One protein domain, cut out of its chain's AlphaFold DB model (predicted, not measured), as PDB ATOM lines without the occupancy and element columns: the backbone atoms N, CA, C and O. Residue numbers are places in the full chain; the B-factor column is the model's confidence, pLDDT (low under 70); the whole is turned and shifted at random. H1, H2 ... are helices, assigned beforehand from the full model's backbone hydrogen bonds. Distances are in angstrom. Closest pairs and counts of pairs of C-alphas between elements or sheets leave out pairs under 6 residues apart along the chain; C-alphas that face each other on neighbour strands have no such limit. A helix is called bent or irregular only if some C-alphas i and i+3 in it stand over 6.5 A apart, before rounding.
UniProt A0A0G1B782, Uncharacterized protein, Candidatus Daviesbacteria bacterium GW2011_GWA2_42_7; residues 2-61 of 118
ATOM      1  N   ASP A   2      91.236  -6.854  23.477       88.75
ATOM      2  CA  ASP A   2      91.163  -6.094  24.735       88.75
ATOM      3  C   ASP A   2      91.453  -4.597  24.474       88.75
ATOM      4  O   ASP A   2      92.552  -4.299  23.989       88.75
ATOM      5  N   PRO A   3      90.516  -3.667  24.770       89.06
ATOM      6  CA  PRO A   3      90.687  -2.232  24.513       89.06
ATOM      7  C   PRO A   3      91.898  -1.606  25.209       89.06
ATOM      8  O   PRO A   3      92.396  -0.578  24.753       89.06
ATOM      9  N   LYS A   4      92.432  -2.221  26.277       93.94
ATOM     10  CA  LYS A   4      93.613  -1.692  26.982       93.94
ATOM     11  C   LYS A   4      94.854  -1.593  26.090       93.94
ATOM     12  O   LYS A   4      95.708  -0.745  26.324       93.94
ATOM     13  N   HIS A   5      94.950  -2.436  25.059       93.69
ATOM     14  CA  HIS A   5      96.047  -2.394  24.087       93.69
ATOM     15  C   HIS A   5      95.832  -1.342  22.985       93.69
ATOM     16  O   HIS A   5      96.707  -1.155  22.147       93.69
ATOM     17  N   TYR A   6      94.682  -0.662  22.987       90.94
ATOM     18  CA  TYR A   6      94.256   0.307  21.976       90.94
ATOM     19  C   TYR A   6      93.832   1.642  22.604       90.94
ATOM     20  O   TYR A   6      93.031   2.365  22.030       90.94
ATOM     21  N   GLY A   7      94.317   1.968  23.808       90.56
ATOM     22  CA  GLY A   7      93.992   3.239  24.470       90.56
ATOM     23  C   GLY A   7      92.523   3.389  24.886       90.56
ATOM     24  O   GLY A   7      92.070   4.505  25.107       90.56
ATOM     25  N   GLY A   8      91.780   2.284  24.999       91.56
ATOM     26  CA  GLY A   8      90.335   2.294  25.244       91.56
ATOM     27  C   GLY A   8      89.484   2.356  23.971       91.56
ATOM     28  O   GLY A   8      88.267   2.221  24.068       91.56
ATOM     29  N   ASP A   9      90.103   2.491  22.795       90.69
ATOM     30  CA  ASP A   9      89.406   2.527  21.511       90.69
ATOM     31  C   ASP A   9      89.136   1.127  20.937       90.69
ATOM     32  O   ASP A   9      89.696   0.103  21.348       90.69
ATOM     33  N   HIS A  10      88.275   1.093  19.921       90.06
ATOM     34  CA  HIS A  10      87.924  -0.106  19.169       90.06
ATOM     35  C   HIS A  10      88.263   0.059  17.685       90.06
ATOM     36  O   HIS A  10      88.028   1.110  17.092       90.06
ATOM     37  N   ILE A  11      88.760  -1.012  17.062       91.50
ATOM     38  CA  ILE A  11      89.031  -1.048  15.620       91.50
ATOM     39  C   ILE A  11      87.801  -1.584  14.887       91.50
ATOM     40  O   ILE A  11      87.340  -2.692  15.161       91.50
ATOM     41  N   LEU A  12      87.322  -0.816  13.909       92.00
ATOM     42  CA  LEU A  12      86.339  -1.249  12.922       92.00
ATOM     43  C   LEU A  12      87.008  -1.321  11.548       92.00
ATOM     44  O   LEU A  12      87.583  -0.340  11.083       92.00
ATOM     45  N   TYR A  13      86.899  -2.475  10.895       94.56
ATOM     46  CA  TYR A  13      87.393  -2.685   9.538       94.56
ATOM     47  C   TYR A  13      86.222  -2.967   8.596       94.56
ATOM     48  O   TYR A  13      85.437  -3.883   8.838       94.56
ATOM     49  N   ILE A  14      86.112  -2.182   7.523       95.00
ATOM     50  CA  ILE A  14      85.091  -2.345   6.483       95.00
ATOM     51  C   ILE A  14      85.815  -2.672   5.180       95.00
ATOM     52  O   ILE A  14      86.504  -1.824   4.616       95.00
ATOM     53  N   GLY A  15      85.670  -3.913   4.720       94.25
ATOM     54  CA  GLY A  15      86.203  -4.370   3.438       94.25
ATOM     55  C   GLY A  15      85.136  -4.329   2.349       94.25
ATOM     56  O   GLY A  15      83.980  -4.665   2.606       94.25
ATOM     57  N   ASN A  16      85.521  -3.942   1.133       92.62
ATOM     58  CA  ASN A  16      84.624  -3.941  -0.017       92.62
ATOM     59  C   ASN A  16      85.367  -4.353  -1.295       92.62
ATOM     60  O   ASN A  16      86.494  -3.914  -1.521       92.62
ATOM     61  N   TYR A  17      84.717  -5.160  -2.133       91.50
ATOM     62  CA  TYR A  17      85.200  -5.519  -3.464       91.50
ATOM     63  C   TYR A  17      84.302  -4.843  -4.486       91.50
ATOM     64  O   TYR A  17      83.105  -5.113  -4.552       91.50
ATOM     65  N   LEU A  18      84.883  -3.934  -5.259       93.12
ATOM     66  CA  LEU A  18      84.143  -3.083  -6.176       93.12
ATOM     67  C   LEU A  18      84.615  -3.318  -7.612       93.12
ATOM     68  O   LEU A  18      85.816  -3.509  -7.822       93.12
ATOM     69  N   PRO A  19      83.701  -3.291  -8.598       91.88
ATOM     70  CA  PRO A  19      84.097  -3.283  -9.996       91.88
ATOM     71  C   PRO A  19      84.838  -1.986 -10.333       91.88
ATOM     72  O   PRO A  19      84.700  -0.969  -9.642       91.88
ATOM     73  N   ASP A  20      85.596  -2.017 -11.427       91.06
ATOM     74  CA  ASP A  20      86.261  -0.823 -11.934       91.06
ATOM     75  C   ASP A  20      85.250   0.305 -12.215       91.06
ATOM     76  O   ASP A  20      84.100   0.070 -12.592       91.06
ATOM     77  N   GLY A  21      85.668   1.545 -11.965       93.19
ATOM     78  CA  GLY A  21      84.831   2.733 -12.131       93.19
ATOM     79  C   GLY A  21      83.733   2.941 -11.078       93.19
ATOM     80  O   GLY A  21      83.042   3.961 -11.145       93.19
ATOM     81  N   HIS A  22      83.569   2.049 -10.091       96.25
ATOM     82  CA  HIS A  22      82.550   2.223  -9.053       96.25
ATOM     83  C   HIS A  22      82.728   3.561  -8.298       96.25
ATOM     84  O   HIS A  22      83.846   3.870  -7.875       96.25
ATOM     85  N   PRO A  23      81.656   4.345  -8.045       96.56
ATOM     86  CA  PRO A  23      81.768   5.680  -7.447       96.56
ATOM     87  C   PRO A  23      82.529   5.722  -6.117       96.56
ATOM     88  O   PRO A  23      83.273   6.662  -5.859       96.56
ATOM     89  N   TYR A  24      82.391   4.678  -5.293       96.69
ATOM     90  CA  TYR A  24      83.049   4.593  -3.981       96.69
ATOM     91  C   TYR A  24      84.577   4.604  -4.070       96.69
ATOM     92  O   TYR A  24      85.222   5.070  -3.140       96.69
ATOM     93  N   LEU A  25      85.157   4.156  -5.191       94.94
ATOM     94  CA  LEU A  25      86.607   4.192  -5.408       94.94
ATOM     95  C   LEU A  25      87.151   5.626  -5.521       94.94
ATOM     96  O   LEU A  25      88.356   5.829  -5.438       94.94
ATOM     97  N   LYS A  26      86.273   6.616  -5.723       95.31
ATOM     98  CA  LYS A  26      86.616   8.043  -5.816       95.31
ATOM     99  C   LYS A  26      86.183   8.845  -4.586       95.31
ATOM    100  O   LYS A  26      86.414  10.049  -4.544       95.31
ATOM    101  N   MET A  27      85.531   8.205  -3.616       97.25
ATOM    102  CA  MET A  27      85.043   8.861  -2.406       97.25
ATOM    103  C   MET A  27      86.122   8.883  -1.325       97.25
ATOM    104  O   MET A  27      86.931   7.968  -1.203       97.25
ATOM    105  N   SER A  28      86.108   9.922  -0.500       96.94
ATOM    106  CA  SER A  28      86.949  10.012   0.690       96.94
ATOM    107  C   SER A  28      86.482   9.060   1.798       96.94
ATOM    108  O   SER A  28      85.319   8.656   1.862       96.94
ATOM    109  N   ALA A  29      87.375   8.774   2.753       96.31
ATOM    110  CA  ALA A  29      87.068   7.951   3.927       96.31
ATOM    111  C   ALA A  29      85.819   8.445   4.685       96.31
ATOM    112  O   ALA A  29      84.972   7.653   5.090       96.31
ATOM    113  N   LYS A  30      85.667   9.770   4.825       94.75
ATOM    114  CA  LYS A  30      84.527  10.398   5.514       94.75
ATOM    115  C   LYS A  30      83.216  10.254   4.741       94.75
ATOM    116  O   LYS A  30      82.171  10.081   5.361       94.75
ATOM    117  N   GLU A  31      83.248  10.353   3.413       97.06
ATOM    118  CA  GLU A  31      82.057  10.156   2.577       97.06
ATOM    119  C   GLU A  31      81.585   8.704   2.635       97.06
ATOM    120  O   GLU A  31      80.406   8.454   2.876       97.06
ATOM    121  N   LEU A  32      82.515   7.752   2.524       97.19
ATOM    122  CA  LEU A  32      82.213   6.331   2.680       97.19
ATOM    123  C   LEU A  32      81.686   6.009   4.079       97.19
ATOM    124  O   LEU A  32      80.705   5.284   4.216       97.19
ATOM    125  N   LEU A  33      82.273   6.586   5.127       95.25
ATOM    126  CA  LEU A  33      81.801   6.394   6.496       95.25
ATOM    127  C   LEU A  33      80.346   6.842   6.672       95.25
ATOM    128  O   LEU A  33      79.570   6.113   7.277       95.25
ATOM    129  N   LYS A  34      79.945   7.981   6.091       95.44
ATOM    130  CA  LYS A  34      78.540   8.432   6.106       95.44
ATOM    131  C   LYS A  34      77.602   7.450   5.405       95.44
ATOM    132  O   LYS A  34      76.473   7.271   5.845       95.44
ATOM    133  N   ILE A  35      78.063   6.826   4.323       96.81
ATOM    134  CA  ILE A  35      77.303   5.794   3.609       96.81
ATOM    135  C   ILE A  35      77.145   4.548   4.485       96.81
ATOM    136  O   ILE A  35      76.062   3.969   4.527       96.81
ATOM    137  N   TYR A  36      78.203   4.132   5.185       95.94
ATOM    138  CA  TYR A  36      78.206   2.905   5.982       95.94
ATOM    139  C   TYR A  36      77.541   3.044   7.359       95.94
ATOM    140  O   TYR A  36      76.965   2.073   7.847       95.94
ATOM    141  N   ASP A  37      77.565   4.233   7.961       95.38
ATOM    142  CA  ASP A  37      77.023   4.538   9.292       95.38
ATOM    143  C   ASP A  37      75.612   3.969   9.573       95.38
ATOM    144  O   ASP A  37      75.453   3.216  10.543       95.38
ATOM    145  N   PRO A  38      74.585   4.194   8.724       96.44
ATOM    146  CA  PRO A  38      73.253   3.639   8.976       96.44
ATOM    147  C   PRO A  38      73.234   2.102   8.995       96.44
ATOM    148  O   PRO A  38      72.452   1.501   9.736       96.44
ATOM    149  N   PHE A  39      74.103   1.444   8.221       96.56
ATOM    150  CA  PHE A  39      74.204  -0.017   8.207       96.56
ATOM    151  C   PHE A  39      74.915  -0.549   9.454       96.56
ATOM    152  O   PHE A  39      74.494  -1.569   9.999       96.56
ATOM    153  N   LEU A  40      75.933   0.157   9.954       95.62
ATOM    154  CA  LEU A  40      76.608  -0.191  11.207       95.62
ATOM    155  C   LEU A  40      75.634  -0.144  12.389       95.62
ATOM    156  O   LEU A  40      75.574  -1.088  13.177       95.62
ATOM    157  N   LYS A  41      74.794   0.896  12.454       96.00
ATOM    158  CA  LYS A  41      73.740   1.013  13.471       96.00
ATOM    159  C   LYS A  41      72.672  -0.077  13.349       96.00
ATOM    160  O   LYS A  41      72.123  -0.521  14.353       96.00
ATOM    161  N   ARG A  42      72.384  -0.547  12.132       97.00
ATOM    162  CA  ARG A  42      71.478  -1.686  11.917       97.00
ATOM    163  C   ARG A  42      72.077  -3.005  12.416       97.00
ATOM    164  O   ARG A  42      71.335  -3.827  12.943       97.00
ATOM    165  N   ILE A  43      73.384  -3.214  12.243       96.25
ATOM    166  CA  ILE A  43      74.091  -4.411  12.731       96.25
ATOM    167  C   ILE A  43      74.165  -4.405  14.262       96.25
ATOM    168  O   ILE A  43      73.921  -5.428  14.894       96.25
ATOM    169  N   ASN A  44      74.481  -3.255  14.858       95.38
ATOM    170  CA  ASN A  44      74.530  -3.077  16.302       95.38
ATOM    171  C   ASN A  44      73.768  -1.801  16.699       95.38
ATOM    172  O   ASN A  44      74.329  -0.714  16.587       95.38
ATOM    173  N   PRO A  45      72.534  -1.898  17.224       95.88
ATOM    174  CA  PRO A  45      71.740  -0.725  17.609       95.88
ATOM    175  C   PRO A  45      72.374   0.162  18.689       95.88
ATOM    176  O   PRO A  45      72.030   1.340  18.785       95.88
ATOM    177  N   SER A  46      73.293  -0.389  19.489       94.19
ATOM    178  CA  SER A  46      74.038   0.362  20.512       94.19
ATOM    179  C   SER A  46      75.258   1.087  19.942       94.19
ATOM    180  O   SER A  46      75.881   1.880  20.645       94.19
ATOM    181  N   TYR A  47      75.620   0.818  18.684       92.94
ATOM    182  CA  TYR A  47      76.686   1.529  17.997       92.94
ATOM    183  C   TYR A  47      76.352   3.017  17.895       92.94
ATOM    184  O   TYR A  47      75.248   3.415  17.510       92.94
ATOM    185  N   GLN A  48      77.350   3.837  18.199       91.00
ATOM    186  CA  GLN A  48      77.327   5.267  17.960       91.00
ATOM    187  C   GLN A  48      78.617   5.647  17.251       91.00
ATOM    188  O   GLN A  48      79.705   5.215  17.643       91.00
ATOM    189  N   LEU A  49      78.494   6.453  16.202       88.75
ATOM    190  CA  LEU A  49      79.651   6.936  15.476       88.75
ATOM    191  C   LEU A  49      80.444   7.918  16.342       88.75
ATOM    192  O   LEU A  49      80.047   9.065  16.527       88.75
ATOM    193  N   SER A  50      81.592   7.463  16.835       90.69
ATOM    194  CA  SER A  50      82.569   8.269  17.572       90.69
ATOM    195  C   SER A  50      83.984   7.952  17.081       90.69
ATOM    196  O   SER A  50      84.858   7.546  17.844       90.69
ATOM    197  N   ALA A  51      84.199   8.057  15.768       87.38
ATOM    198  CA  ALA A  51      85.479   7.719  15.155       87.38
ATOM    199  C   ALA A  51      86.541   8.791  15.453       87.38
ATOM    200  O   ALA A  51      86.462   9.908  14.943       87.38
ATOM    201  N   VAL A  52      87.564   8.423  16.228       88.62
ATOM    202  CA  VAL A  52      88.742   9.268  16.502       88.62
ATOM    203  C   VAL A  52      89.658   9.409  15.280       88.62
ATOM    204  O   VAL A  52      90.309  10.432  15.091       88.62
ATOM    205  N   SER A  53      89.686   8.390  14.418       91.31
ATOM    206  CA  SER A  53      90.449   8.360  13.170       91.31
ATOM    207  C   SER A  53      89.712   7.519  12.134       91.31
ATOM    208  O   SER A  53      89.016   6.561  12.470       91.31
ATOM    209  N   CYS A  54      89.856   7.885  10.863       94.56
ATOM    210  CA  CYS A  54      89.277   7.161   9.740       94.56
ATOM    211  C   CYS A  54      90.278   7.173   8.586       94.56
ATOM    212  O   CYS A  54      90.668   8.240   8.112       94.56
ATOM    213  N   GLN A  55      90.701   5.985   8.166       95.69
ATOM    214  CA  GLN A  55      91.673   5.784   7.098       95.69
ATOM    215  C   GLN A  55      91.020   4.985   5.974       95.69
ATOM    216  O   GLN A  55      90.221   4.085   6.233       95.69
ATOM    217  N   LEU A  56      91.366   5.318   4.734       96.69
ATOM    218  CA  LEU A  56      90.898   4.622   3.541       96.69
ATOM    219  C   LEU A  56      92.100   4.118   2.757       96.69
ATOM    220  O   LEU A  56      93.010   4.881   2.447       96.69
ATOM    221  N   PHE A  57      92.047   2.842   2.399       95.88
ATOM    222  CA  PHE A  57      92.989   2.215   1.487       95.88
ATOM    223  C   PHE A  57      92.210   1.695   0.287       95.88
ATOM    224  O   PHE A  57      91.176   1.044   0.432       95.88
ATOM    225  N   THR A  58      92.690   2.006  -0.910       93.69
ATOM    226  CA  THR A  58      92.100   1.541  -2.163       93.69
ATOM    227  C   THR A  58      93.219   1.013  -3.033       93.69
ATOM    228  O   THR A  58      94.208   1.708  -3.254       93.69
ATOM    229  N   GLN A  59      93.066  -0.218  -3.509       91.81
ATOM    230  CA  GLN A  59      94.072  -0.869  -4.332       91.81
ATOM    231  C   GLN A  59      93.408  -1.482  -5.568       91.81
ATOM    232  O   GLN A  59      92.663  -2.458  -5.431       91.81
ATOM    233  N   PRO A  60      93.635  -0.921  -6.771       89.69
ATOM    234  CA  PRO A  60      93.203  -1.569  -7.999       89.69
ATOM    235  C   PRO A  60      94.000  -2.864  -8.200       89.69
ATOM    236  O   PRO A  60      95.132  -2.981  -7.731       89.69
ATOM    237  N   PHE A  61      93.404  -3.841  -8.889       87.75
ATOM    238  CA  PHE A  61      94.052  -5.123  -9.210       87.75
ATOM    239  C   PHE A  61      94.601  -5.878  -7.983       87.75
ATOM    240  O   PHE A  61      95.587  -6.604  -8.077       87.75
TER     241      PHE A  61
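This is residues 2 to 61 of the 118 residues of an uncharacterized protein of Candidatus Daviesbacteria bacterium GW2011_GWA2_42_7 (UniProt A0A0G1B782). This model has little regular structure: two long stretches without named elements make much of it, residues 7 to 22 running lengthwise and residues 44 to 61 first crossing the long axis and then, toward residue 61, running lengthwise too, with the irregular helix H3 between them along the chain, short H1 at one end and short H2 toward the other. The 60 printed residues hold H1, H2 and H3 in that order, with no named strand; the class is all helix, with 23 residues in named elements. It is loose, radius of gyration of the C-alphas 13.4 A, and elongated, spanning 39 by 25 by 16 A.

Find C-alpha 3 at (90.687, -2.232, 24.513), where H1, residues 3 to 6, begins. Further on is H2, residues 23 to 26. H3, residues 29 to 43, runs 20.0 A to C-alpha 43 at (74.091, -4.411, 12.731); it is irregular, C-alphas 35 and 38 being 7.1 A apart.

H1 is apart from H2 and H3. H2 and H3 are close but not clearly touching; their closest C-alphas, of Tyr 24 and Leu 32, are 6.9 A apart. In H3, 9 of 11 O i to N i+4 pairs are within hydrogen-bond range; H1 and H2 are too short for such a pair.

Look for the farthest C-alphas, Lys 4 and Gly 21, 40.3 A apart. The printed part has no cut; H1 to H2 is a long link, H2 to H3 tight. No printed residue is under 70 in pLDDT.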